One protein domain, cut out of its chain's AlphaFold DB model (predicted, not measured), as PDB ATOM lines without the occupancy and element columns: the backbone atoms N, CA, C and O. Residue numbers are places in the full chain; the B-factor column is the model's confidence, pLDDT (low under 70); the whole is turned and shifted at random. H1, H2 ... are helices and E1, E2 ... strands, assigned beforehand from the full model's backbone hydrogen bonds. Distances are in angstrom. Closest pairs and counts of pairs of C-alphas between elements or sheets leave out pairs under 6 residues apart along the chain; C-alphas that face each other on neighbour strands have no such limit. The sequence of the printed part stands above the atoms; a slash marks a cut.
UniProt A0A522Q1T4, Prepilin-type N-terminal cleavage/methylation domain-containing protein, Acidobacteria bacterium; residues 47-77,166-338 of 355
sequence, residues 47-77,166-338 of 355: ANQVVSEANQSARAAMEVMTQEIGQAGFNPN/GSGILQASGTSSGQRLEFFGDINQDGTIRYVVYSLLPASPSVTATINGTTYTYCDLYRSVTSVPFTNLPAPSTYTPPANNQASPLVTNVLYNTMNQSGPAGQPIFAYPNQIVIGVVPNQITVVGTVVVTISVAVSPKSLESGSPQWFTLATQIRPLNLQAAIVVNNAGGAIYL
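This is residues 47 to 77 and 166 to 338 of the 355 residues of the protein "Prepilin-type N-terminal cleavage/methylation domain-containing protein" of Acidobacteria bacterium (UniProt A0A522Q1T4). Two strongly twisted antiparallel sheets, E1 to E5 and E6 to E8, come together where E5 meets E7, and the long helix H1 packs on both of them. The short helix H2 packs on E6 and E7, and residues 232 to 238 of the link between E4 and E5 stick out. The printed part has 204 residues, in the order H1, E1, E2, E3, E4, E5, E6, E7, E8, H2; the class is mixed, helices and strands. The sheet of E1 to E5 is branched at E4, while the other has the order E6, E7, E8. The whole is compact, with a radius of gyration of the C-alphas of 18.9 A, yet elongated, spanning 62 by 32 by 31 A.

H1, residues 47 to 70, runs 34.2 A from C-alpha 47 at (147.060, 192.518, 138.810). After the cut come E1, residues 180 to 185, E2, residues 194 to 202, and E3, residues 208 to 211. E4, residues 214 to 227, is 40.0 A long. E5, residues 248 to 256, bends by 72 degrees at residue 253. E6, residues 270 to 280, bends by 70 degrees at residue 273. E7, residues 283 to 300, is 49.5 A long, and E8, residues 310 to 318, 26.7 A. H2, residues 321 to 331, ends with C-alpha 331 at (171.929, 172.956, 181.728).

E3, E4 and E5 form a meander, each strand the antiparallel neighbour of the one before. On one side of E4 lie E3, with N 209 and O 216 2.8 A apart, and E2, with N 197 and O 224 2.9 A apart; E5 lies on the other side, with N 219 and O 254 2.8 A apart. E1 and E2 form a hairpin, with N 183 and O 196 3.0 A apart. E6, E7 and E8 form a second meander, with N 278 and O 285 2.9 A apart, and N 295 and O 314 2.9 A apart. The closest C-alphas of E5 and E7, Val 254 and Val 297, are 4.5 A apart. H1 is on both sheets: it runs along the strands over E7 and E8 at a height over the sheet of 9.2 A, and slantwise to the strands of the branched sheet at 8.6 A. Its closest C-alphas to E7 are Val 51 and Val 299, 5.0 A. H2 is on the sheet of E6, E7 and E8, at a height of 7.8 A. In three layers, helices on both faces of a sheet, H1 is on one face of it and H2 on the other. In H1 and H2 every O i to N i+4 pair is within hydrogen-bond range.

The two C-alphas farthest apart, Ser 237 and Glu 305, are 63.8 A apart. Residues 78 to 165 are not printed, and C-alphas 77 and 166 are 15.7 A apart across the cut. The links E4 to E5 and E5 to E6 are long. The mean pLDDT of the printed part is 89.4; residue 173, residues 280 to 282 and residues 301 to 308 are under 70.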
ATOM      1  N   ALA A  47     147.351 193.186 137.541       82.31
ATOM      2  CA  ALA A  47     147.060 192.518 138.810       82.31
ATOM      3  C   ALA A  47     148.067 191.394 139.107       82.31
ATOM      4  O   ALA A  47     148.590 191.308 140.216       82.31
ATOM      5  N   ASN A  48     148.393 190.575 138.104       85.31
ATOM      6  CA  ASN A  48     149.387 189.513 138.246       85.31
ATOM      7  C   ASN A  48     150.791 190.064 138.534       85.31
ATOM      8  O   ASN A  48     151.522 189.451 139.311       85.31
ATOM      9  N   GLN A  49     151.161 191.215 137.959       87.31
ATOM     10  CA  GLN A  49     152.424 191.882 138.287       87.31
ATOM     11  C   GLN A  49     152.476 192.301 139.759       87.31
ATOM     12  O   GLN A  49     153.402 191.901 140.457       87.31
ATOM     13  N   VAL A  50     151.450 192.994 140.264       84.81
ATOM     14  CA  VAL A  50     151.399 193.431 141.675       84.81
ATOM     15  C   VAL A  50     151.452 192.236 142.634       84.81
ATOM     16  O   VAL A  50     152.181 192.258 143.626       84.81
ATOM     17  N   VAL A  51     150.725 191.156 142.325       87.19
ATOM     18  CA  VAL A  51     150.770 189.910 143.108       87.19
ATOM     19  C   VAL A  51     152.175 189.306 143.104       87.19
ATOM     20  O   VAL A  51     152.643 188.843 144.146       87.19
ATOM     21  N   SER A  52     152.845 189.291 141.950       90.00
ATOM     22  CA  SER A  52     154.205 188.767 141.814       90.00
ATOM     23  C   SER A  52     155.211 189.597 142.612       90.00
ATOM     24  O   SER A  52     156.002 189.032 143.366       90.00
ATOM     25  N   GLU A  53     155.157 190.924 142.496       88.88
ATOM     26  CA  GLU A  53     156.046 191.856 143.197       88.88
ATOM     27  C   GLU A  53     155.890 191.755 144.716       88.88
ATOM     28  O   GLU A  53     156.881 191.606 145.431       88.88
ATOM     29  N   ALA A  54     154.651 191.749 145.215       88.56
ATOM     30  CA  ALA A  54     154.371 191.603 146.641       88.56
ATOM     31  C   ALA A  54     154.833 190.243 147.189       88.56
ATOM     32  O   ALA A  54     155.376 190.161 148.290       88.56
ATOM     33  N   ASN A  55     154.660 189.160 146.424       90.94
ATOM     34  CA  ASN A  55     155.187 187.850 146.808       90.94
ATOM     35  C   ASN A  55     156.717 187.838 146.849       90.94
ATOM     36  O   ASN A  55     157.295 187.248 147.762       90.94
ATOM     37  N   GLN A  56     157.376 188.459 145.871       92.25
ATOM     38  CA  GLN A  56     158.831 188.517 145.817       92.25
ATOM     39  C   GLN A  56     159.397 189.338 146.980       92.25
ATOM     40  O   GLN A  56     160.319 188.871 147.649       92.25
ATOM     41  N   SER A  57     158.816 190.505 147.275       92.06
ATOM     42  CA  SER A  57     159.248 191.353 148.392       92.06
ATOM     43  C   SER A  57     159.039 190.668 149.744       92.06
ATOM     44  O   SER A  57     159.958 190.629 150.560       92.06
ATOM     45  N   ALA A  58     157.884 190.032 149.962       93.00
ATOM     46  CA  ALA A  58     157.598 189.311 151.200       93.00
ATOM     47  C   ALA A  58     158.506 188.084 151.398       93.00
ATOM     48  O   ALA A  58     158.920 187.796 152.520       93.00
ATOM     49  N   ARG A  59     158.850 187.365 150.319       94.81
ATOM     50  CA  ARG A  59     159.806 186.246 150.375       94.81
ATOM     51  C   ARG A  59     161.221 186.723 150.676       94.81
ATOM     52  O   ARG A  59     161.856 186.140 151.548       94.81
ATOM     53  N   ALA A  60     161.677 187.789 150.020       95.75
ATOM     54  CA  ALA A  60     162.982 188.389 150.296       95.75
ATOM     55  C   ALA A  60     163.076 188.865 151.756       95.75
ATOM     56  O   ALA A  60     164.044 188.571 152.451       95.75
ATOM     57  N   ALA A  61     162.027 189.516 152.261       95.44
ATOM     58  CA  ALA A  61     161.938 189.912 153.662       95.44
ATOM     59  C   ALA A  61     161.991 188.716 154.623       95.44
ATOM     60  O   ALA A  61     162.673 188.773 155.645       95.44
ATOM     61  N   MET A  62     161.286 187.626 154.301       96.00
ATOM     62  CA  MET A  62     161.289 186.411 155.114       96.00
ATOM     63  C   MET A  62     162.655 185.721 155.133       96.00
ATOM     64  O   MET A  62     163.055 185.188 156.168       96.00
ATOM     65  N   GLU A  63     163.380 185.739 154.016       96.25
ATOM     66  CA  GLU A  63     164.743 185.215 153.931       96.25
ATOM     67  C   GLU A  63     165.693 186.008 154.831       96.25
ATOM     68  O   GLU A  63     166.375 185.408 155.664       96.25
ATOM     69  N   VAL A  64     165.657 187.342 154.747       96.00
ATOM     70  CA  VAL A  64     166.445 188.222 155.622       96.00
ATOM     71  C   VAL A  64     166.091 187.973 157.091       96.00
ATOM     72  O   VAL A  64     166.975 187.661 157.883       96.00
ATOM     73  N   MET A  65     164.806 187.990 157.461       96.69
ATOM     74  CA  MET A  65     164.382 187.696 158.838       96.69
ATOM     75  C   MET A  65     164.868 186.324 159.315       96.69
ATOM     76  O   MET A  65     165.352 186.200 160.436       96.69
ATOM     77  N   THR A  66     164.776 185.290 158.477       96.19
ATOM     78  CA  THR A  66     165.205 183.931 158.840       96.19
ATOM     79  C   THR A  66     166.706 183.865 159.102       96.19
ATOM     80  O   THR A  66     167.120 183.270 160.098       96.19
ATOM     81  N   GLN A  67     167.517 184.491 158.245       95.31
ATOM     82  CA  GLN A  67     168.967 184.536 158.415       95.31
ATOM     83  C   GLN A  67     169.348 185.295 159.690       95.31
ATOM     84  O   GLN A  67     170.113 184.786 160.507       95.31
ATOM     85  N   GLU A  68     168.766 186.471 159.912       96.88
ATOM     86  CA  GLU A  68     169.145 187.325 161.038       96.88
ATOM     87  C   GLU A  68     168.668 186.774 162.380       96.88
ATOM     88  O   GLU A  68     169.449 186.682 163.328       96.88
ATOM     89  N   ILE A  69     167.408 186.336 162.464       96.88
ATOM     90  CA  ILE A  69     166.856 185.730 163.682       96.88
ATOM     91  C   ILE A  69     167.597 184.427 163.997       96.88
ATOM     92  O   ILE A  69     167.847 184.132 165.164       96.88
ATOM     93  N   GLY A  70     168.003 183.665 162.976       96.06
ATOM     94  CA  GLY A  70     168.836 182.474 163.147       96.06
ATOM     95  C   GLY A  70     170.171 182.758 163.849       96.06
ATOM     96  O   GLY A  70     170.648 181.906 164.601       96.06
ATOM     97  N   GLN A  71     170.723 183.963 163.659       96.00
ATOM     98  CA  GLN A  71     171.968 184.438 164.275       96.00
ATOM     99  C   GLN A  71     171.768 185.219 165.580       96.00
ATOM    100  O   GLN A  71     172.748 185.651 166.193       96.00
ATOM    101  N   ALA A  72     170.532 185.378 166.062       96.69
ATOM    102  CA  ALA A  72     170.279 186.048 167.332       96.69
ATOM    103  C   ALA A  72     171.078 185.387 168.467       96.69
ATOM    104  O   ALA A  72     171.090 184.164 168.611       96.69
ATOM    105  N   GLY A  73     171.764 186.202 169.263       95.56
ATOM    106  CA  GLY A  73     172.631 185.769 170.353       95.56
ATOM    107  C   GLY A  73     174.034 185.312 169.941       95.56
ATOM    108  O   GLY A  73     174.777 184.845 170.805       95.56
ATOM    109  N   PHE A  74     174.428 185.424 168.666       96.50
ATOM    110  CA  PHE A  74     175.787 185.068 168.245       96.50
ATOM    111  C   PHE A  74     176.828 186.013 168.864       96.50
ATOM    112  O   PHE A  74     176.742 187.233 168.699       96.50
ATOM    113  N   ASN A  75     177.812 185.439 169.561       95.12
ATOM    114  CA  ASN A  75     178.983 186.139 170.090       95.12
ATOM    115  C   ASN A  75     180.222 185.694 169.288       95.12
ATOM    116  O   ASN A  75     180.570 184.511 169.344       95.12
ATOM    117  N   PRO A  76     180.875 186.586 168.520       92.38
ATOM    118  CA  PRO A  76     181.958 186.207 167.629       92.38
ATOM    119  C   PRO A  76     183.207 185.782 168.403       92.38
ATOM    120  O   PRO A  76     183.632 186.438 169.360       92.38
ATOM    121  N   ASN A  77     183.816 184.692 167.935       90.19
ATOM    122  CA  ASN A  77     185.129 184.231 168.379       90.19
ATOM    123  C   ASN A  77     186.256 185.053 167.746       90.19
ATOM    124  O   ASN A  77     186.049 185.796 166.788       90.19
ATOM    125  N   GLY A 166     172.711 184.635 175.782       91.19
ATOM    126  CA  GLY A 166     171.430 183.983 176.089       91.19
ATOM    127  C   GLY A 166     170.224 184.926 175.989       91.19
ATOM    128  O   GLY A 166     169.131 184.502 175.625       91.19
ATOM    129  N   SER A 167     170.429 186.223 176.227       90.75
ATOM    130  CA  SER A 167     169.421 187.274 176.059       90.75
ATOM    131  C   SER A 167     169.320 187.798 174.624       90.75
ATOM    132  O   SER A 167     168.760 188.866 174.415       90.75
ATOM    133  N   GLY A 168     169.846 187.079 173.625       93.69
ATOM    134  CA  GLY A 168     169.935 187.556 172.245       93.69
ATOM    135  C   GLY A 168     168.610 188.005 171.624       93.69
ATOM    136  O   GLY A 168     168.659 188.828 170.726       93.69
ATOM    137  N   ILE A 169     167.448 187.549 172.114       95.12
ATOM    138  CA  ILE A 169     166.122 188.121 171.802       95.12
ATOM    139  C   ILE A 169     165.557 188.809 173.050       95.12
ATOM    140  O   ILE A 169     165.420 188.192 174.107       95.12
ATOM    141  N   LEU A 170     165.160 190.076 172.915       93.38
ATOM    142  CA  LEU A 170     164.738 190.937 174.022       93.38
ATOM    143  C   LEU A 170     163.223 190.873 174.266       93.38
ATOM    144  O   LEU A 170     162.513 191.866 174.086       93.38
ATOM    145  N   GLN A 171     162.715 189.703 174.661       87.06
ATOM    146  CA  GLN A 171     161.287 189.517 174.966       87.06
ATOM    147  C   GLN A 171     160.914 189.916 176.402       87.06
ATOM    148  O   GLN A 171     159.889 190.559 176.594       87.06
ATOM    149  N   ALA A 172     161.757 189.601 177.390       72.88
ATOM    150  CA  ALA A 172     161.526 189.983 178.790       72.88
ATOM    151  C   ALA A 172     162.247 191.285 179.186       72.88
ATOM    152  O   ALA A 172     161.797 192.007 180.071       72.88
ATOM    153  N   SER A 173     163.381 191.577 178.541       66.56
ATOM    154  CA  SER A 173     164.257 192.717 178.847       66.56
ATOM    155  C   SER A 173     164.171 193.861 177.828       66.56
ATOM    156  O   SER A 173     164.926 194.823 177.935       66.56
ATOM    157  N   GLY A 174     163.298 193.744 176.824       71.88
ATOM    158  CA  GLY A 174     163.067 194.750 175.782       71.88
ATOM    159  C   GLY A 174     161.580 194.952 175.508       71.88
ATOM    160  O   GLY A 174     160.742 194.639 176.348       71.88
ATOM    161  N   THR A 175     161.245 195.480 174.331       83.50
ATOM    162  CA  THR A 175     159.863 195.765 173.902       83.50
ATOM    163  C   THR A 175     159.353 194.780 172.842       83.50
ATOM    164  O   THR A 175     158.361 195.061 172.157       83.50
ATOM    165  N   SER A 176     159.997 193.610 172.701       90.88
ATOM    166  CA  SER A 176     159.527 192.582 171.768       90.88
ATOM    167  C   SER A 176     158.136 192.089 172.173       90.88
ATOM    168  O   SER A 176     157.874 191.746 173.322       90.88
ATOM    169  N   SER A 177     157.231 192.055 171.204       91.69
ATOM    170  CA  SER A 177     155.803 191.781 171.359       91.69
ATOM    171  C   SER A 177     155.262 191.089 170.103       91.69
ATOM    172  O   SER A 177     156.024 190.723 169.212       91.69
ATOM    173  N   GLY A 178     153.939 190.939 169.987       90.81
ATOM    174  CA  GLY A 178     153.304 190.399 168.778       90.81
ATOM    175  C   GLY A 178     153.537 191.224 167.502       90.81
ATOM    176  O   GLY A 178     153.386 190.697 166.401       90.81
ATOM    177  N   GLN A 179     153.919 192.499 167.643       92.31
ATOM    178  CA  GLN A 179     154.129 193.459 166.545       92.31
ATOM    179  C   GLN A 179     155.583 193.903 166.384       92.31
ATOM    180  O   GLN A 179     155.910 194.609 165.428       92.31
ATOM    181  N   ARG A 180     156.447 193.544 167.336       93.69
ATOM    182  CA  ARG A 180     157.838 193.983 167.374       93.69
ATOM    183  C   ARG A 180     158.752 192.839 167.779       93.69
ATOM    184  O   ARG A 180     158.451 192.115 168.719       93.69
ATOM    185  N   LEU A 181     159.888 192.725 167.115       96.00
ATOM    186  CA  LEU A 181     160.943 191.787 167.463       96.00
ATOM    187  C   LEU A 181     162.256 192.555 167.581       96.00
ATOM    188  O   LEU A 181     162.684 193.190 166.622       96.00
ATOM    189  N   GLU A 182     162.876 192.485 168.752       96.19
ATOM    190  CA  GLU A 182     164.167 193.098 169.050       96.19
ATOM    191  C   GLU A 182     165.160 192.014 169.442       96.19
ATOM    192  O   GLU A 182     164.898 191.194 170.326       96.19
ATOM    193  N   PHE A 183     166.312 191.999 168.786       96.94
ATOM    194  CA  PHE A 183     167.353 191.018 169.049       96.94
ATOM    195  C   PHE A 183     168.724 191.576 168.699       96.94
ATOM    196  O   PHE A 183     168.846 192.621 168.061       96.94
ATOM    197  N   PHE A 184     169.772 190.897 169.144       97.38
ATOM    198  CA  PHE A 184     171.137 191.291 168.848       97.38
ATOM    199  C   PHE A 184     172.071 190.097 168.703       97.38
ATOM    200  O   PHE A 184     171.783 188.992 169.160       97.38
ATOM    201  N   GLY A 185     173.207 190.342 168.066       96.81
ATOM    202  CA  GLY A 185     174.272 189.374 167.838       96.81
ATOM    203  C   GLY A 185     175.168 189.850 166.705       96.81
ATOM    204  O   GLY A 185     174.905 190.888 166.094       96.81
ATOM    205  N   ASP A 186     176.226 189.112 166.400       95.38
ATOM    206  CA  ASP A 186     176.965 189.331 165.155       95.38
ATOM    207  C   ASP A 186     176.215 188.692 163.974       95.38
ATOM    208  O   ASP A 186     176.433 187.551 163.576       95.38
ATOM    209  N   ILE A 187     175.263 189.457 163.446       94.81
ATOM    210  CA  ILE A 187     174.320 189.017 162.414       94.81
ATOM    211  C   ILE A 187     175.006 188.716 161.074       94.81
ATOM    212  O   ILE A 187     174.548 187.845 160.335       94.81
ATOM    213  N   ASN A 188     176.117 189.397 160.782       92.25
ATOM    214  CA  ASN A 188     176.843 189.265 159.517       92.25
ATOM    215  C   ASN A 188     178.109 188.403 159.634       92.25
ATOM    216  O   ASN A 188     178.813 188.245 158.639       92.25
ATOM    217  N   GLN A 189     178.405 187.861 160.819       90.19
ATOM    218  CA  GLN A 189     179.631 187.110 161.113       90.19
ATOM    219  C   GLN A 189     180.921 187.894 160.809       90.19
ATOM    220  O   GLN A 189     181.925 187.325 160.380       90.19
ATOM    221  N   ASP A 190     180.900 189.212 161.017       90.69
ATOM    222  CA  ASP A 190     182.031 190.109 160.748       90.69
ATOM    223  C   ASP A 190     182.715 190.624 162.022       90.69
ATOM    224  O   ASP A 190     183.584 191.495 161.975       90.69
ATOM    225  N   GLY A 191     182.342 190.084 163.182       89.75
ATOM    226  CA  GLY A 191     182.839 190.503 164.484       89.75
ATOM    227  C   GLY A 191     182.085 191.679 165.102       89.75
ATOM    228  O   GLY A 191     182.376 192.025 166.249       89.75
ATOM    229  N   THR A 192     181.129 192.290 164.391       92.12
ATOM    230  CA  THR A 192     180.375 193.449 164.883       92.12
ATOM    231  C   THR A 192     178.999 193.035 165.379       92.12
ATOM    232  O   THR A 192     178.119 192.651 164.607       92.12
ATOM    233  N   ILE A 193     178.774 193.205 166.681       95.12
ATOM    234  CA  ILE A 193     177.458 192.996 167.286       95.12
ATOM    235  C   ILE A 193     176.495 194.078 166.800       95.12
ATOM    236  O   ILE A 193     176.791 195.272 166.875       95.12
ATOM    237  N   ARG A 194     175.320 193.668 166.330       96.44
ATOM    238  CA  ARG A 194     174.259 194.548 165.838       96.44
ATOM    239  C   ARG A 194     172.969 194.305 166.595       96.44
ATOM    240  O   ARG A 194     172.639 193.166 166.904       96.44
ATOM    241  N   TYR A 195     172.259 195.389 166.868       97.44
ATOM    242  CA  TYR A 195     170.892 195.424 167.348       97.44
ATOM    243  C   TYR A 195     169.954 195.511 166.152       97.44
ATOM    244  O   TYR A 195     170.085 196.427 165.342       97.44
ATOM    245  N   VAL A 196     169.036 194.559 166.035       97.44
ATOM    246  CA  VAL A 196     168.061 194.475 164.952       97.44
ATOM    247  C   VAL A 196     166.667 194.622 165.532       97.44
ATOM    248  O   VAL A 196     166.309 193.954 166.505       97.44
ATOM    249  N   VAL A 197     165.871 195.483 164.905       97.06
ATOM    250  CA  VAL A 197     164.481 195.716 165.280       97.06
ATOM    251  C   VAL A 197     163.592 195.556 164.061       97.06
ATOM    252  O   VAL A 197     163.729 196.292 163.084       97.06
ATOM    253  N   TYR A 198     162.644 194.630 164.153       97.19
ATOM    254  CA  TYR A 198     161.496 194.560 163.263       97.19
ATOM    255  C   TYR A 198     160.277 195.123 163.970       97.19
ATOM    256  O   TYR A 198     159.996 194.755 165.109       97.19
ATOM    257  N   SER A 199     159.534 196.001 163.310       95.12
ATOM    258  CA  SER A 199     158.375 196.654 163.920       95.12
ATOM    259  C   SER A 199     157.297 196.935 162.894       95.12
ATOM    260  O   SER A 199     157.575 197.501 161.838       95.12
ATOM    261  N   LEU A 200     156.068 196.569 163.231       94.81
ATOM    262  CA  LEU A 200     154.896 196.826 162.414       94.81
ATOM    263  C   LEU A 200     154.252 198.163 162.782       94.81
ATOM    264  O   LEU A 200     153.880 198.358 163.942       94.81
ATOM    265  N   LEU A 201     154.062 199.046 161.801       93.06
ATOM    266  CA  LEU A 201     153.316 200.291 161.984       93.06
ATOM    267  C   LEU A 201     152.188 200.440 160.969       93.06
ATOM    268  O   LEU A 201     152.353 200.000 159.836       93.06
ATOM    269  N   PRO A 202     151.068 201.091 161.335       92.06
ATOM    270  CA  PRO A 202     150.055 201.486 160.364       92.06
ATOM    271  C   PRO A 202     150.674 202.315 159.236       92.06
ATOM    272  O   PRO A 202     151.467 203.218 159.504       92.06
ATOM    273  N   ALA A 203     150.290 202.023 157.994       87.31
ATOM    274  CA  ALA A 203     150.667 202.844 156.851       87.31
ATOM    275  C   ALA A 203     150.107 204.271 157.015       87.31
ATOM    276  O   ALA A 203     149.084 204.478 157.678       87.31
ATOM    277  N   SER A 204     150.767 205.261 156.411       84.62
ATOM    278  CA  SER A 204     150.315 206.656 156.403       84.62
ATOM    279  C   SER A 204     149.989 207.098 154.968       84.62
ATOM    280  O   SER A 204     150.885 207.079 154.124       84.62
ATOM    281  N   PRO A 205     148.739 207.500 154.653       87.00
ATOM    282  CA  PRO A 205     147.566 207.520 155.530       87.00
ATOM    283  C   PRO A 205     147.088 206.106 155.895       87.00
ATOM    284  O   PRO A 205     147.258 205.162 155.128       87.00
ATOM    285  N   SER A 206     146.442 205.975 157.057       86.38
ATOM    286  CA  SER A 206     145.911 204.689 157.519       86.38
ATOM    287  C   SER A 206     144.767 204.222 156.622       86.38
ATOM    288  O   SER A 206     143.766 204.921 156.450       86.38
ATOM    289  N   VAL A 207     144.918 203.022 156.065       88.94
ATOM    290  CA  VAL A 207     143.914 202.347 155.238       88.94
ATOM    291  C   VAL A 207     143.447 201.097 155.975       88.94
ATOM    292  O   VAL A 207     144.225 200.453 156.685       88.94
ATOM    293  N   THR A 208     142.180 200.719 155.800       90.50
ATOM    294  CA  THR A 208     141.614 199.490 156.367       90.50
ATOM    295  C   THR A 208     140.906 198.648 155.308       90.50
ATOM    296  O   THR A 208     140.496 199.139 154.256       90.50
ATOM    297  N   ALA A 209     140.783 197.352 155.577       87.69
ATOM    298  CA  ALA A 209     140.021 196.403 154.781       87.69
ATOM    299  C   ALA A 209     139.216 195.474 155.687       87.69
ATOM    300  O   ALA A 209     139.691 195.051 156.739       87.69
ATOM    301  N   THR A 210     138.015 195.108 155.247       88.75
ATOM    302  CA  THR A 210     137.173 194.143 155.958       88.75
ATOM    303  C   THR A 210     137.236 192.793 155.261       88.75
ATOM    304  O   THR A 210     136.931 192.683 154.076       88.75
ATOM    305  N   ILE A 211     137.609 191.759 156.009       86.19
ATOM    306  CA  ILE A 211     137.674 190.371 155.547       86.19
ATOM    307  C   ILE A 211     136.812 189.541 156.495       86.19
ATOM    308  O   ILE A 211     137.064 189.522 157.698       86.19
ATOM    309  N   ASN A 212     135.782 188.872 155.967       86.38
ATOM    310  CA  ASN A 212     134.854 188.036 156.746       86.38
ATOM    311  C   ASN A 212     134.297 188.743 158.002       86.38
ATOM    312  O   ASN A 212     134.255 188.168 159.086       86.38
ATOM    313  N   GLY A 213     133.929 190.024 157.877       86.88
ATOM    314  CA  GLY A 213     133.402 190.835 158.986       86.88
ATOM    315  C   GLY A 213     134.450 191.352 159.980       86.88
ATOM    316  O   GLY A 213     134.099 192.092 160.892       86.88
ATOM    317  N   THR A 214     135.730 191.017 159.796       90.56
ATOM    318  CA  THR A 214     136.833 191.502 160.634       90.56
ATOM    319  C   THR A 214     137.593 192.619 159.922       90.56
ATOM    320  O   THR A 214     137.997 192.457 158.771       90.56
ATOM    321  N   THR A 215     137.804 193.744 160.606       92.31
ATOM    322  CA  THR A 215     138.573 194.882 160.080       92.31
ATOM    323  C   THR A 215     140.067 194.686 160.323       92.31
ATOM    324  O   THR A 215     140.497 194.442 161.450       92.31
ATOM    325  N   TYR A 216     140.853 194.844 159.265       92.75
ATOM    326  CA  TYR A 216     142.310 194.836 159.274       92.75
ATOM    327  C   TYR A 216     142.825 196.202 158.837       92.75
ATOM    328  O   TYR A 216     142.283 196.810 157.914       92.75
ATOM    329  N   THR A 217     143.882 196.667 159.484       93.00
ATOM    330  CA  THR A 217     144.633 197.856 159.093       93.00
ATOM    331  C   THR A 217     145.772 197.437 158.174       93.00
ATOM    332  O   THR A 217     146.398 196.397 158.396       93.00
ATOM    333  N   TYR A 218     146.024 198.234 157.140       92.12
ATOM    334  CA  TYR A 218     147.218 198.095 156.317       92.12
ATOM    335  C   TYR A 218     148.399 198.692 157.072       92.12
ATOM    336  O   TYR A 218     148.389 199.862 157.457       92.12
ATOM    337  N   CYS A 219     149.405 197.861 157.289       93.81
ATOM    338  CA  CYS A 219     150.608 198.210 158.009       93.81
ATOM    339  C   CYS A 219     151.841 197.964 157.144       93.81
ATOM    340  O   CYS A 219     151.848 197.079 156.288       93.81
ATOM    341  N   ASP A 220     152.907 198.687 157.443       94.19
ATOM    342  CA  ASP A 220     154.226 198.443 156.891       94.19
ATOM    343  C   ASP A 220     155.105 197.811 157.973       94.19
ATOM    344  O   ASP A 220     155.134 198.234 159.135       94.19
ATOM    345  N   LEU A 221     155.799 196.742 157.596       95.62
ATOM    346  CA  LEU A 221     156.829 196.119 158.408       95.62
ATOM    347  C   LEU A 221     158.137 196.858 158.154       95.62
ATOM    348  O   LEU A 221     158.643 196.851 157.034       95.62
ATOM    349  N   TYR A 222     158.692 197.451 159.201       96.62
ATOM    350  CA  TYR A 222     159.965 198.154 159.164       96.62
ATOM    351  C   TYR A 222     161.083 197.300 159.755       96.62
ATOM    352  O   TYR A 222     160.848 196.509 160.672       96.62
ATOM    353  N   ARG A 223     162.303 197.511 159.260       96.62
ATOM    354  CA  ARG A 223     163.549 196.942 159.784       96.62
ATOM    355  C   ARG A 223     164.528 198.066 160.111       96.62
ATOM    356  O   ARG A 223     164.767 198.933 159.275       96.62
ATOM    357  N   SER A 224     165.135 198.025 161.291       96.88
ATOM    358  CA  SER A 224     166.270 198.875 161.668       96.88
ATOM    359  C   SER A 224     167.423 198.024 162.179       96.88
ATOM    360  O   SER A 224     167.192 196.996 162.819       96.88
ATOM    361  N   VAL A 225     168.653 198.451 161.886       96.44
ATOM    362  CA  VAL A 225     169.879 197.800 162.348       96.44
ATOM    363  C   VAL A 225     170.910 198.834 162.770       96.44
ATOM    364  O   VAL A 225     171.274 199.705 161.977       96.44
ATOM    365  N   THR A 226     171.436 198.675 163.983       96.81
ATOM    366  CA  THR A 226     172.468 199.544 164.561       96.81
ATOM    367  C   THR A 226     173.543 198.721 165.242       96.81
ATOM    368  O   THR A 226     173.240 197.778 165.963       96.81
ATOM    369  N   SER A 227     174.814 199.067 165.046       95.38
ATOM    370  CA  SER A 227     175.911 198.429 165.781       95.38
ATOM    371  C   SER A 227     175.773 198.691 167.279       95.38
ATOM    372  O   SER A 227     175.533 199.825 167.682       95.38
ATOM    373  N   VAL A 228     175.941 197.662 168.107       94.12
ATOM    374  CA  VAL A 228     175.848 197.773 169.567       94.12
ATOM    375  C   VAL A 228     177.134 198.400 170.102       94.12
ATOM    376  O   VAL A 228     178.178 197.747 170.054       94.12
ATOM    377  N   PRO A 229     177.106 199.635 170.636       90.94
ATOM    378  CA  PRO A 229     178.236 200.135 171.396       90.94
ATOM    379  C   PRO A 229     178.232 199.432 172.752       90.94
ATOM    380  O   PRO A 229     177.183 199.279 173.372       90.94
ATOM    381  N   PHE A 230     179.386 198.997 173.233       90.38
ATOM    382  CA  PHE A 230     179.482 198.432 174.573       90.38
ATOM    383  C   PHE A 230     179.744 199.522 175.613       90.38
ATOM    384  O   PHE A 230     180.321 200.565 175.310       90.38
ATOM    385  N   THR A 231     179.321 199.254 176.845       88.19
ATOM    386  CA  THR A 231     179.604 200.076 178.028       88.19
ATOM    387  C   THR A 231     180.484 199.262 178.973       88.19
ATOM    388  O   THR A 231     180.391 198.033 178.991       88.19
ATOM    389  N   ASN A 232     181.333 199.929 179.755       88.31
ATOM    390  CA  ASN A 232     182.110 199.284 180.811       88.31
ATOM    391  C   ASN A 232     181.198 198.623 181.862       88.31
ATOM    392  O   ASN A 232     180.036 198.996 182.045       88.31
ATOM    393  N   LEU A 233     181.730 197.610 182.540       89.62
ATOM    394  CA  LEU A 233     181.077 196.883 183.619       89.62
ATOM    395  C   LEU A 233     181.852 197.112 184.930       89.62
ATOM    396  O   LEU A 233     183.040 196.809 184.973       89.62
ATOM    397  N   PRO A 234     181.205 197.594 186.007       86.56
ATOM    398  CA  PRO A 234     179.831 198.093 186.043       86.56
ATOM    399  C   PRO A 234     179.683 199.411 185.262       86.56
ATOM    400  O   PRO A 234     180.621 200.199 185.162       86.56
ATOM    401  N   ALA A 235     178.487 199.652 184.720       82.81
ATOM    402  CA  ALA A 235     178.183 200.905 184.028       82.81
ATOM    403  C   ALA A 235     178.259 202.101 185.003       82.81
ATOM    404  O   ALA A 235     177.985 201.924 186.196       82.81
ATOM    405  N   PRO A 236     178.579 203.321 184.523       82.06
ATOM    406  CA  PRO A 236     178.513 204.528 185.340       82.06
ATOM    407  C   PRO A 236     177.110 204.722 185.933       82.06
ATOM    408  O   PRO A 236     176.110 204.282 185.364       82.06
ATOM    409  N   SER A 237     177.032 205.413 187.076       82.56
ATOM    410  CA  SER A 237     175.784 205.621 187.832       82.56
ATOM    411  C   SER A 237     174.684 206.313 187.021       82.56
ATOM    412  O   SER A 237     173.501 206.089 187.264       82.56
ATOM    413  N   THR A 238     175.068 207.124 186.035       83.75
ATOM    414  CA  THR A 238     174.175 207.726 185.045       83.75
ATOM    415  C   THR A 238     174.533 207.194 183.662       83.75
ATOM    416  O   THR A 238     175.555 207.581 183.093       83.75
ATOM    417  N   TYR A 239     173.691 206.318 183.115       86.38
ATOM    418  CA  TYR A 239     173.836 205.789 181.763       86.38
ATOM    419  C   TYR A 239     172.578 206.074 180.939       86.38
ATOM    420  O   TYR A 239     171.467 205.764 181.368       86.38
ATOM    421  N   THR A 240     172.756 206.641 179.745       89.44
ATOM    422  CA  THR A 240     171.681 206.827 178.764       89.44
ATOM    423  C   THR A 240     171.930 205.880 177.593       89.44
ATOM    424  O   THR A 240     172.971 206.009 176.944       89.44
ATOM    425  N   PRO A 241     171.013 204.936 177.306       89.44
ATOM    426  CA  PRO A 241     171.160 204.051 176.160       89.44
ATOM    427  C   PRO A 241     171.227 204.844 174.846       89.44
ATOM    428  O   PRO A 241     170.499 205.829 174.687       89.44
ATOM    429  N   PRO A 242     172.075 204.427 173.893       92.06
ATOM    430  CA  PRO A 242     172.190 205.072 172.590       92.06
ATOM    431  C   PRO A 242     170.871 205.000 171.812       92.06
ATOM    432  O   PRO A 242     170.004 204.164 172.087       92.06
ATOM    433  N   ALA A 243     170.736 205.877 170.820       94.25
ATOM    434  CA  ALA A 243     169.624 205.838 169.883       94.25
ATOM    435  C   ALA A 243     169.848 204.770 168.802       94.25
ATOM    436  O   ALA A 243     170.963 204.577 168.317       94.25
ATOM    437  N   ASN A 244     168.764 204.107 168.411       94.69
ATOM    438  CA  ASN A 244     168.715 203.204 167.273       94.69
ATOM    439  C   ASN A 244     168.705 203.994 165.950       94.69
ATOM    440  O   ASN A 244     168.299 205.157 165.908       94.69
ATOM    441  N   ASN A 245     169.109 203.353 164.854       95.44
ATOM    442  CA  ASN A 245     169.086 203.944 163.517       95.44
ATOM    443  C   ASN A 245     167.647 204.075 163.023       95.44
ATOM    444  O   ASN A 245     166.770 203.323 163.441       95.44
ATOM    445  N   GLN A 246     167.405 204.992 162.089       95.06
ATOM    446  CA  GLN A 246     166.109 205.091 161.424       95.06
ATOM    447  C   GLN A 246     165.738 203.760 160.745       95.06
ATOM    448  O   GLN A 246     166.579 203.102 160.130       95.06
ATOM    449  N   ALA A 247     164.478 203.357 160.874       95.75
ATOM    450  CA  ALA A 247     163.959 202.138 160.285       95.75
ATOM    451  C   ALA A 247     163.615 202.336 158.802       95.75
ATOM    452  O   ALA A 247     163.166 203.400 158.383       95.75
ATOM    453  N   SER A 248     163.803 201.287 158.004       94.94
ATOM    454  CA  SER A 248     163.459 201.255 156.579       94.94
ATOM    455  C   SER A 248     162.286 200.304 156.328       94.94
ATOM    456  O   SER A 248     162.217 199.258 156.984       94.94
ATOM    457  N   PRO A 249     161.361 200.632 155.406       93.31
ATOM    458  CA  PRO A 249     160.259 199.742 155.064       93.31
ATOM    459  C   PRO A 249     160.805 198.466 154.414       93.31
ATOM    460  O   PRO A 249     161.677 198.517 153.548       93.31
ATOM    461  N   LEU A 250     160.291 197.320 154.848       94.69
ATOM    462  CA  LEU A 250     160.701 195.996 154.385       94.69
ATOM    463  C   LEU A 250     159.576 195.292 153.622       94.69
ATOM    464  O   LEU A 250     159.801 194.762 152.538       94.69
ATOM    465  N   VAL A 251     158.365 195.290 154.183       94.25
ATOM    466  CA  VAL A 251     157.164 194.740 153.541       94.25
ATOM    467  C   VAL A 251     156.032 195.725 153.737       94.25
ATOM    468  O   VAL A 251     155.746 196.106 154.870       94.25
ATOM    469  N   THR A 252     155.378 196.117 152.652       92.00
ATOM    470  CA  THR A 252     154.214 197.000 152.705       92.00
ATOM    471  C   THR A 252     152.916 196.205 152.670       92.00
ATOM    472  O   THR A 252     152.897 195.032 152.287       92.00
ATOM    473  N   ASN A 253     151.810 196.845 153.054       91.25
ATOM    474  CA  ASN A 253     150.462 196.268 152.972       91.25
ATOM    475  C   ASN A 253     150.270 194.965 153.771       91.25
ATOM    476  O   ASN A 253     149.512 194.073 153.375       91.25
ATOM    477  N   VAL A 254     150.939 194.850 154.915       93.81
ATOM    478  CA  VAL A 254     150.712 193.771 155.876       93.81
ATOM    479  C   VAL A 254     149.366 193.995 156.560       93.81
ATOM    480  O   VAL A 254     149.121 195.044 157.152       93.81
ATOM    481  N   LEU A 255     148.481 193.006 156.492       93.38
ATOM    482  CA  LEU A 255     147.168 193.046 157.125       93.38
ATOM    483  C   LEU A 255     147.288 192.705 158.606       93.38
ATOM    484  O   LEU A 255     147.700 191.599 158.965       93.38
ATOM    485  N   TYR A 256     146.863 193.629 159.463       95.12
ATOM    486  CA  TYR A 256     146.914 193.428 160.903       95.12
ATOM    487  C   TYR A 256     145.692 194.002 161.610       95.12
ATOM    488  O   TYR A 256     145.309 195.151 161.399       95.12
ATOM    489  N   ASN A 257     145.080 193.205 162.479       93.81
ATOM    490  CA  ASN A 257     144.000 193.650 163.342       93.81
ATOM    491  C   ASN A 257     144.583 194.099 164.688       93.81
ATOM    492  O   ASN A 257     145.108 193.292 165.454       93.81
ATOM    493  N   THR A 258     144.472 195.392 164.984       85.75
ATOM    494  CA  THR A 258     145.000 195.989 166.217       85.75
ATOM    495  C   THR A 258     144.233 195.584 167.474       85.75
ATOM    496  O   THR A 258     144.837 195.530 168.539       85.75
ATOM    497  N   MET A 259     142.942 195.250 167.364       88.56
ATOM    498  CA  MET A 259     142.126 194.787 168.494       88.56
ATOM    499  C   MET A 259     142.458 193.342 168.872       88.56
ATOM    500  O   MET A 259     142.691 193.045 170.038       88.56
ATOM    501  N   ASN A 260     142.535 192.456 167.875       88.75
ATOM    502  CA  ASN A 260     142.796 191.026 168.081       88.75
ATOM    503  C   ASN A 260     144.291 190.676 168.067       88.75
ATOM    504  O   ASN A 260     144.645 189.501 168.151       88.75
ATOM    505  N   GLN A 261     145.155 191.677 167.886       91.19
ATOM    506  CA  GLN A 261     146.610 191.553 167.800       91.19
ATOM    507  C   GLN A 261     147.090 190.432 166.861       91.19
ATOM    508  O   GLN A 261     148.010 189.675 167.172       91.19
ATOM    509  N   SER A 262     146.435 190.297 165.709       93.75
ATOM    510  CA  SER A 262     146.651 189.175 164.794       93.75
ATOM    511  C   SER A 262     146.399 189.546 163.337       93.75
ATOM    512  O   SER A 262     145.637 190.461 163.020       93.75
ATOM    513  N   GLY A 263     147.059 188.822 162.434       92.19
ATOM    514  CA  GLY A 263     146.739 188.840 161.011       92.19
ATOM    515  C   GLY A 263     145.520 187.961 160.680       92.19
ATOM    516  O   GLY A 263     145.009 187.252 161.548       92.19
ATOM    517  N   PRO A 264     145.077 187.933 159.411       91.75
ATOM    518  CA  PRO A 264     143.967 187.096 158.939       91.75
ATOM    519  C   PRO A 264     144.067 185.596 159.255       91.75
ATOM    520  O   PRO A 264     143.052 184.908 159.280       91.75
ATOM    521  N   ALA A 265     145.274 185.078 159.505       90.75
ATOM    522  CA  ALA A 265     145.497 183.694 159.932       90.75
ATOM    523  C   ALA A 265     145.254 183.453 161.441       90.75
ATOM    524  O   ALA A 265     145.481 182.347 161.926       90.75
ATOM    525  N   GLY A 266     144.848 184.478 162.200       91.12
ATOM    526  CA  GLY A 266     144.619 184.399 163.646       91.12
ATOM    527  C   GLY A 266     145.895 184.342 164.493       91.12
ATOM    528  O   GLY A 266     145.817 184.100 165.692       91.12
ATOM    529  N   GLN A 267     147.064 184.559 163.887       91.38
ATOM    530  CA  GLN A 267     148.362 184.576 164.567       91.38
ATOM    531  C   GLN A 267     148.901 186.010 164.669       91.38
ATOM    532  O   GLN A 267     148.659 186.805 163.750       91.38
ATOM    533  N   PRO A 268     149.637 186.362 165.742       93.44
ATOM    534  CA  PRO A 268     150.427 187.590 165.767       93.44
ATOM    535  C   PRO A 268     151.537 187.523 164.708       93.44
ATOM    536  O   PRO A 268     151.848 186.449 164.185       93.44
ATOM    537  N   ILE A 269     152.165 188.663 164.409       94.69
ATOM    538  CA  ILE A 269     153.281 188.678 163.452       94.69
ATOM    539  C   ILE A 269     154.477 187.930 164.022       94.69
ATOM    540  O   ILE A 269     155.065 187.106 163.328       94.69
ATOM    541  N   PHE A 270     154.792 188.187 165.290       95.75
ATOM    542  CA  PHE A 270     155.828 187.482 166.028       95.75
ATOM    543  C   PHE A 270     155.202 186.717 167.189       95.75
ATOM    544  O   PHE A 270     154.548 187.303 168.050       95.75
ATOM    545  N   ALA A 271     155.412 185.405 167.234       94.19
ATOM    546  CA  ALA A 271     155.040 184.579 168.376       94.19
ATOM    547  C   ALA A 271     156.274 183.921 168.993       94.19
ATOM    548  O   ALA A 271     157.222 183.554 168.296       94.19
ATOM    549  N   TYR A 272     156.219 183.713 170.307       93.12
ATOM    550  CA  TYR A 272     157.312 183.162 171.107       93.12
ATOM    551  C   TYR A 272     156.830 181.910 171.860       93.12
ATOM    552  O   TYR A 272     156.709 181.945 173.083       93.12
ATOM    553  N   PRO A 273     156.489 180.811 171.159       90.00
ATOM    554  CA  PRO A 273     155.816 179.659 171.768       90.00
ATOM    555  C   PRO A 273     156.697 178.857 172.737       90.00
ATOM    556  O   PRO A 273     156.180 178.037 173.488       90.00
ATOM    557  N   ASN A 274     158.018 179.056 172.707       86.50
ATOM    558  CA  ASN A 274     158.958 178.379 173.591       86.50
ATOM    559  C   ASN A 274     159.913 179.400 174.218       86.50
ATOM    560  O   ASN A 274     160.748 179.986 173.521       86.50
ATOM    561  N   GLN A 275     159.780 179.591 175.528       87.19
ATOM    562  CA  GLN A 275     160.626 180.454 176.343       87.19
ATOM    563  C   GLN A 275     161.145 179.653 177.533       87.19
ATOM    564  O   GLN A 275     160.394 178.907 178.162       87.19
ATOM    565  N   ILE A 276     162.427 179.813 177.842       84.12
ATOM    566  CA  ILE A 276     163.104 179.103 178.926       84.12
ATOM    567  C   ILE A 276     163.779 180.132 179.819       84.12
ATOM    568  O   ILE A 276     164.570 180.943 179.347       84.12
ATOM    569  N   VAL A 277     163.489 180.096 181.116       84.25
ATOM    570  CA  VAL A 277     164.182 180.935 182.097       84.25
ATOM    571  C   VAL A 277     165.439 180.210 182.559       84.25
ATOM    572  O   VAL A 277     165.370 179.059 182.987       84.25
ATOM    573  N   ILE A 278     166.583 180.885 182.477       81.75
ATOM    574  CA  ILE A 278     167.872 180.371 182.943       81.75
ATOM    575  C   ILE A 278     168.462 181.294 184.013       81.75
ATOM    576  O   ILE A 278     168.265 182.511 183.978       81.75
ATOM    577  N   GLY A 279     169.171 180.715 184.984       74.31
ATOM    578  CA  GLY A 279     169.808 181.462 186.068       74.31
ATOM    579  C   GLY A 279     171.218 181.880 185.680       74.31
ATOM    580  O   GLY A 279     172.073 181.023 185.518       74.31
ATOM    581  N   VAL A 280     171.478 183.178 185.562       68.88
ATOM    582  CA  VAL A 280     172.806 183.735 185.271       68.88
ATOM    583  C   VAL A 280     173.259 184.537 186.477       68.88
ATOM    584  O   VAL A 280     172.703 185.587 186.738       68.88
ATOM    585  N   VAL A 281     174.231 184.063 187.254       56.97
ATOM    586  CA  VAL A 281     174.606 184.707 188.528       56.97
ATOM    587  C   VAL A 281     174.901 186.209 188.322       56.97
ATOM    588  O   VAL A 281     175.755 186.526 187.493       56.97
ATOM    589  N   PRO A 282     174.232 187.149 189.034       56.84
ATOM    590  CA  PRO A 282     173.258 186.990 190.134       56.84
ATOM    591  C   PRO A 282     171.758 187.039 189.739       56.84
ATOM    592  O   PRO A 282     170.894 187.029 190.610       56.84
ATOM    593  N   ASN A 283     171.434 187.132 188.452       71.31
ATOM    594  CA  ASN A 283     170.098 187.343 187.893       71.31
ATOM    595  C   ASN A 283     169.495 186.088 187.220       71.31
ATOM    596  O   ASN A 283     170.040 184.987 187.230       71.31
ATOM    597  N   GLN A 284     168.329 186.260 186.599       78.94
ATOM    598  CA  GLN A 284     167.735 185.302 185.669       78.94
ATOM    599  C   GLN A 284     167.466 186.000 184.338       78.94
ATOM    600  O   GLN A 284     167.154 187.192 184.314       78.94
ATOM    601  N   ILE A 285     167.581 185.266 183.232       81.69
ATOM    602  CA  ILE A 285     167.221 185.754 181.897       81.69
ATOM    603  C   ILE A 285     166.257 184.785 181.220       81.69
ATOM    604  O   ILE A 285     166.313 183.576 181.439       81.69
ATOM    605  N   THR A 286     165.369 185.327 180.387       86.25
ATOM    606  CA  THR A 286     164.462 184.531 179.553       86.25
ATOM    607  C   THR A 286     165.086 184.353 178.177       86.25
ATOM    608  O   THR A 286     165.326 185.330 177.472       86.25
ATOM    609  N   VAL A 287     165.342 183.105 177.801       89.31
ATOM    610  CA  VAL A 287     165.856 182.710 176.492       89.31
ATOM    611  C   VAL A 287     164.695 182.273 175.613       89.31
ATOM    612  O   VAL A 287     163.892 181.419 175.991       89.31
ATOM    613  N   VAL A 288     164.618 182.833 174.410       91.12
ATOM    614  CA  VAL A 288     163.612 182.455 173.414       91.12
ATOM    615  C   VAL A 288     164.130 181.268 172.601       91.12
ATOM    616  O   VAL A 288     165.052 181.407 171.803       91.12
ATOM    617  N   GLY A 289     163.527 180.092 172.779       89.06
ATOM    618  CA  GLY A 289     163.914 178.877 172.052       89.06
ATOM    619  C   GLY A 289     163.314 178.783 170.645       89.06
ATOM    620  O   GLY A 289     163.769 178.003 169.808       89.06
ATOM    621  N   THR A 290     162.251 179.535 170.361       92.12
ATOM    622  CA  THR A 290     161.594 179.544 169.049       92.12
ATOM    623  C   THR A 290     160.891 180.872 168.807       92.12
ATOM    624  O   THR A 290     160.149 181.340 169.668       92.12
ATOM    625  N   VAL A 291     161.056 181.404 167.597       94.62
ATOM    626  CA  VAL A 291     160.271 182.515 167.056       94.62
ATOM    627  C   VAL A 291     159.435 181.995 165.894       94.62
ATOM    628  O   VAL A 291     159.948 181.305 165.016       94.62
ATOM    629  N   VAL A 292     158.148 182.318 165.874       95.75
ATOM    630  CA  VAL A 292     157.289 182.107 164.704       95.75
ATOM    631  C   VAL A 292     157.016 183.463 164.080       95.75
ATOM    632  O   VAL A 292     156.579 184.376 164.779       95.75
ATOM    633  N   VAL A 293     157.273 183.582 162.780       96.44
ATOM    634  CA  VAL A 293     156.987 184.790 162.000       96.44
ATOM    635  C   VAL A 293     155.838 184.478 161.053       96.44
ATOM    636  O   VAL A 293     155.969 183.578 160.226       96.44
ATOM    637  N   THR A 294     154.725 185.205 161.168       96.00
ATOM    638  CA  THR A 294     153.554 185.066 160.287       96.00
ATOM    639  C   THR A 294     153.181 186.418 159.692       96.00
ATOM    640  O   THR A 294     152.741 187.313 160.404       96.00
ATOM    641  N   ILE A 295     153.322 186.572 158.376       94.38
ATOM    642  CA  ILE A 295     152.958 187.802 157.662       94.38
ATOM    643  C   ILE A 295     151.866 187.516 156.638       94.38
ATOM    644  O   ILE A 295     151.977 186.588 155.838       94.38
ATOM    645  N   SER A 296     150.812 188.327 156.650       93.94
ATOM    646  CA  SER A 296     149.750 188.296 155.645       93.94
ATOM    647  C   SER A 296     149.801 189.580 154.832       93.94
ATOM    648  O   SER A 296     149.559 190.652 155.380       93.94
ATOM    649  N   VAL A 297     150.123 189.481 153.545       92.50
ATOM    650  CA  VAL A 297     150.351 190.639 152.669       92.50
ATOM    651  C   VAL A 297     149.202 190.765 151.685       92.50
ATOM    652  O   VAL A 297     148.878 189.811 150.973       92.50
ATOM    653  N   ALA A 298     148.580 191.941 151.645       89.12
ATOM    654  CA  ALA A 298     147.550 192.253 150.671       89.12
ATOM    655  C   ALA A 298     148.174 192.556 149.300       89.12
ATOM    656  O   ALA A 298     149.078 193.376 149.176       89.12
ATOM    657  N   VAL A 299     147.656 191.901 148.262       83.00
ATOM    658  CA  VAL A 299     148.130 192.004 146.868       83.00
ATOM    659  C   VAL A 299     147.145 192.706 145.947       83.00
ATOM    660  O   VAL A 299     147.484 193.104 144.839       83.00
ATOM    661  N   SER A 300     145.905 192.866 146.399       70.56
ATOM    662  CA  SER A 300     144.918 193.681 145.713       70.56
ATOM    663  C   SER A 300     143.977 194.278 146.751       70.56
ATOM    664  O   SER A 300     143.265 193.512 147.405       70.56
ATOM    665  N   PRO A 301     143.934 195.614 146.923       56.22
ATOM    666  CA  PRO A 301     143.005 196.247 147.858       56.22
ATOM    667  C   PRO A 301     141.543 196.090 147.409       56.22
ATOM    668  O   PRO A 301     140.628 196.205 148.223       56.22
ATOM    669  N   LYS A 302     141.316 195.777 146.125       56.06
ATOM    670  CA  LYS A 302     140.022 195.379 145.569       56.06
ATOM    671  C   LYS A 302     140.253 194.571 144.294       56.06
ATOM    672  O   LYS A 302     140.532 195.150 143.244       56.06
ATOM    673  N   SER A 303     140.134 193.245 144.373       56.72
ATOM    674  CA  SER A 303     140.166 192.419 143.163       56.72
ATOM    675  C   SER A 303     139.077 192.899 142.205       56.72
ATOM    676  O   SER A 303     137.916 193.049 142.593       56.72
ATOM    677  N   LEU A 304     139.451 193.143 140.948       55.25
ATOM    678  CA  LEU A 304     138.524 193.581 139.903       55.25
ATOM    679  C   LEU A 304     137.466 192.512 139.576       55.25
ATOM    680  O   LEU A 304     136.472 192.829 138.931       55.25
ATOM    681  N   GLU A 305     137.675 191.272 140.028       57.44
ATOM    682  CA  GLU A 305     136.783 190.133 139.796       57.44
ATOM    683  C   GLU A 305     135.909 189.808 141.019       57.44
ATOM    684  O   GLU A 305     134.734 189.499 140.846       57.44
ATOM    685  N   SER A 306     136.434 189.908 142.250       61.19
ATOM    686  CA  SER A 306     135.697 189.528 143.475       61.19
ATOM    687  C   SER A 306     135.277 190.698 144.372       61.19
ATOM    688  O   SER A 306     134.583 190.489 145.368       61.19
ATOM    689  N   GLY A 307     135.729 191.924 144.084       64.06
ATOM    690  CA  GLY A 307     135.444 193.115 144.893       64.06
ATOM    691  C   GLY A 307     135.995 193.068 146.323       64.06
ATOM    692  O   GLY A 307     135.742 193.995 147.090       64.06
ATOM    693  N   SER A 308     136.742 192.016 146.666       66.88
ATOM    694  CA  SER A 308     137.291 191.755 147.995       66.88
ATOM    695  C   SER A 308     138.818 191.909 147.988       66.88
ATOM    696  O   SER A 308     139.437 191.743 146.926       66.88
ATOM    697  N   PRO A 309     139.442 192.205 149.140       74.25
ATOM    698  CA  PRO A 309     140.891 192.189 149.261       74.25
ATOM    699  C   PRO A 309     141.415 190.785 148.952       74.25
ATOM    700  O   PRO A 309     140.850 189.799 149.422       74.25
ATOM    701  N   GLN A 310     142.493 190.682 148.181       85.25
ATOM    702  CA  GLN A 310     143.246 189.435 148.045       85.25
ATOM    703  C   GLN A 310     144.545 189.548 148.830       85.25
ATOM    704  O   GLN A 310     145.198 190.592 148.806       85.25
ATOM    705  N   TRP A 311     144.921 188.471 149.511       89.88
ATOM    706  CA  TRP A 311     146.146 188.390 150.295       89.88
ATOM    707  C   TRP A 311     146.737 186.985 150.222       89.88
ATOM    708  O   TRP A 311     146.049 186.018 149.894       89.88
ATOM    709  N   PHE A 312     148.014 186.877 150.561       91.31
ATOM    710  CA  PHE A 312     148.671 185.605 150.839       91.31
ATOM    711  C   PHE A 312     149.310 185.663 152.226       91.31
ATOM    712  O   PHE A 312     149.571 186.747 152.750       91.31
ATOM    713  N   THR A 313     149.567 184.500 152.819       94.12
ATOM    714  CA  THR A 313     150.234 184.390 154.119       94.12
ATOM    715  C   THR A 313     151.522 183.598 153.968       94.12
ATOM    716  O   THR A 313     151.518 182.512 153.389       94.12
ATOM    717  N   LEU A 314     152.612 184.129 154.517       95.06
ATOM    718  CA  LEU A 314     153.867 183.414 154.716       95.06
ATOM    719  C   LEU A 314     154.060 183.198 156.212       95.06
ATOM    720  O   LEU A 314     153.932 184.136 156.998       95.06
ATOM    721  N   ALA A 315     154.377 181.966 156.593       94.81
ATOM    722  CA  ALA A 315     154.693 181.614 157.964       94.81
ATOM    723  C   ALA A 315     155.977 180.789 157.999       94.81
ATOM    724  O   ALA A 315     156.173 179.904 157.165       94.81
ATOM    725  N   THR A 316     156.840 181.074 158.966       95.44
ATOM    726  CA  THR A 316     158.039 180.280 159.232       95.44
ATOM    727  C   THR A 316     158.272 180.160 160.729       95.44
ATOM    728  O   THR A 316     157.909 181.044 161.509       95.44
ATOM    729  N   GLN A 317     158.892 179.056 161.130       95.44
ATOM    730  CA  GLN A 317     159.346 178.826 162.489       95.44
ATOM    731  C   GLN A 317     160.870 178.823 162.495       95.44
ATOM    732  O   GLN A 317     161.503 178.037 161.793       95.44
ATOM    733  N   ILE A 318     161.452 179.673 163.331       95.81
ATOM    734  CA  ILE A 318     162.891 179.875 163.428       95.81
ATOM    735  C   ILE A 318     163.331 179.474 164.832       95.81
ATOM    736  O   ILE A 318     162.750 179.897 165.834       95.81
ATOM    737  N   ARG A 319     164.365 178.638 164.904       94.44
ATOM    738  CA  ARG A 319     165.026 178.246 166.152       94.44
ATOM    739  C   ARG A 319     166.443 178.818 166.142       94.44
ATOM    740  O   ARG A 319     167.300 178.229 165.485       94.44
ATOM    741  N   PRO A 320     166.693 179.954 166.814       95.12
ATOM    742  CA  PRO A 320     168.023 180.551 166.851       95.12
ATOM    743  C   PRO A 320     169.025 179.584 167.488       95.12
ATOM    744  O   PRO A 320     168.875 179.192 168.649       95.12
ATOM    745  N   LEU A 321     170.048 179.182 166.732       92.81
ATOM    746  CA  LEU A 321     170.985 178.139 167.165       92.81
ATOM    747  C   LEU A 321     171.792 178.574 168.394       92.81
ATOM    748  O   LEU A 321     172.021 177.777 169.302       92.81
ATOM    749  N   ASN A 322     172.164 179.853 168.463       95.06
ATOM    750  CA  ASN A 322     172.969 180.387 169.562       95.06
ATOM    751  C   ASN A 322     172.181 180.454 170.877       95.06
ATOM    752  O   ASN A 322     172.731 180.189 171.945       95.06
ATOM    753  N   LEU A 323     170.878 180.727 170.810       93.75
ATOM    754  CA  LEU A 323     170.010 180.700 171.990       93.75
ATOM    755  C   LEU A 323     169.789 179.269 172.484       93.75
ATOM    756  O   LEU A 323     169.827 179.014 173.687       93.75
ATOM    757  N   GLN A 324     169.654 178.312 171.561       92.75
ATOM    758  CA  GLN A 324     169.631 176.896 171.917       92.75
ATOM    759  C   GLN A 324     170.945 176.459 172.583       92.75
ATOM    760  O   GLN A 324     170.912 175.719 173.568       92.75
ATOM    761  N   ALA A 325     172.091 176.937 172.095       93.00
ATOM    762  CA  ALA A 325     173.384 176.679 172.721       93.00
ATOM    763  C   ALA A 325     173.478 177.294 174.131       93.00
ATOM    764  O   ALA A 325     173.947 176.624 175.048       93.00
ATOM    765  N   ALA A 326     172.958 178.508 174.347       92.62
ATOM    766  CA  ALA A 326     172.909 179.128 175.675       92.62
ATOM    767  C   ALA A 326     172.113 178.285 176.692       92.62
ATOM    768  O   ALA A 326     172.541 178.120 177.834       92.62
ATOM    769  N   ILE A 327     170.990 177.691 176.266       91.19
ATOM    770  CA  ILE A 327     170.197 176.768 177.096       91.19
ATOM    771  C   ILE A 327     171.023 175.530 177.478       91.19
ATOM    772  O   ILE A 327     171.004 175.108 178.633       91.19
ATOM    773  N   VAL A 328     171.774 174.959 176.531       92.69
ATOM    774  CA  VAL A 328     172.636 173.791 176.788       92.69
ATOM    775  C   VAL A 328     173.756 174.137 177.772       92.69
ATOM    776  O   VAL A 328     173.977 173.383 178.717       92.69
ATOM    777  N   VAL A 329     174.413 175.291 177.606       91.62
ATOM    778  CA  VAL A 329     175.454 175.778 178.531       91.62
ATOM    779  C   VAL A 329     174.897 175.942 179.944       91.62
ATOM    780  O   VAL A 329     175.523 175.494 180.905       91.62
ATOM    781  N   ASN A 330     173.700 176.520 180.084       89.94
ATOM    782  CA  ASN A 330     173.037 176.626 181.381       89.94
ATOM    783  C   ASN A 330     172.767 175.250 182.007       89.94
ATOM    784  O   ASN A 330     173.081 175.038 183.175       89.94
ATOM    785  N   ASN A 331     172.230 174.303 181.235       90.56
ATOM    786  CA  ASN A 331     171.929 172.956 181.728       90.56
ATOM    787  C   ASN A 331     173.190 172.177 182.139       90.56
ATOM    788  O   ASN A 331     173.110 171.295 182.988       90.56
ATOM    789  N   ALA A 332     174.349 172.522 181.574       91.81
ATOM    790  CA  ALA A 332     175.652 171.990 181.968       91.81
ATOM    791  C   ALA A 332     176.265 172.691 183.202       91.81
ATOM    792  O   ALA A 332     177.398 172.395 183.571       91.81
ATOM    793  N   GLY A 333     175.555 173.636 183.832       89.00
ATOM    794  CA  GLY A 333     176.050 174.410 184.978       89.00
ATOM    795  C   GLY A 333     176.985 175.568 184.605       89.00
ATOM    796  O   GLY A 333     177.541 176.217 185.486       89.00
ATOM    797  N   GLY A 334     177.146 175.870 183.313       89.00
ATOM    798  CA  GLY A 334     178.040 176.914 182.804       89.00
ATOM    799  C   GLY A 334     177.427 178.316 182.755       89.00
ATOM    800  O   GLY A 334     177.962 179.187 182.077       89.00
ATOM    801  N   ALA A 335     176.300 178.553 183.427       87.31
ATOM    802  CA  ALA A 335     175.534 179.789 183.268       87.31
ATOM    803  C   ALA A 335     176.272 181.058 183.736       87.31
ATOM    804  O   ALA A 335     175.998 182.142 183.233       87.31
ATOM    805  N   ILE A 336     177.244 180.927 184.646       87.50
ATOM    806  CA  ILE A 336     178.138 182.025 185.059       87.50
ATOM    807  C   ILE A 336     179.008 182.556 183.905       87.50
ATOM    808  O   ILE A 336     179.407 183.718 183.911       87.50
ATOM    809  N   TYR A 337     179.269 181.721 182.895       91.06
ATOM    810  CA  TYR A 337     180.077 182.074 181.729       91.06
ATOM    811  C   TYR A 337     179.253 182.677 180.589       91.06
ATOM    812  O   TYR A 337     179.822 183.112 179.587       91.06
ATOM    813  N   LEU A 338     177.919 182.708 180.712       92.00
ATOM    814  CA  LEU A 338     177.078 183.398 179.743       92.00
ATOM    815  C   LEU A 338     177.270 184.910 179.902       92.00
ATOM    816  O   LEU A 338     177.091 185.433 181.006       92.00
TER     817      LEU A 338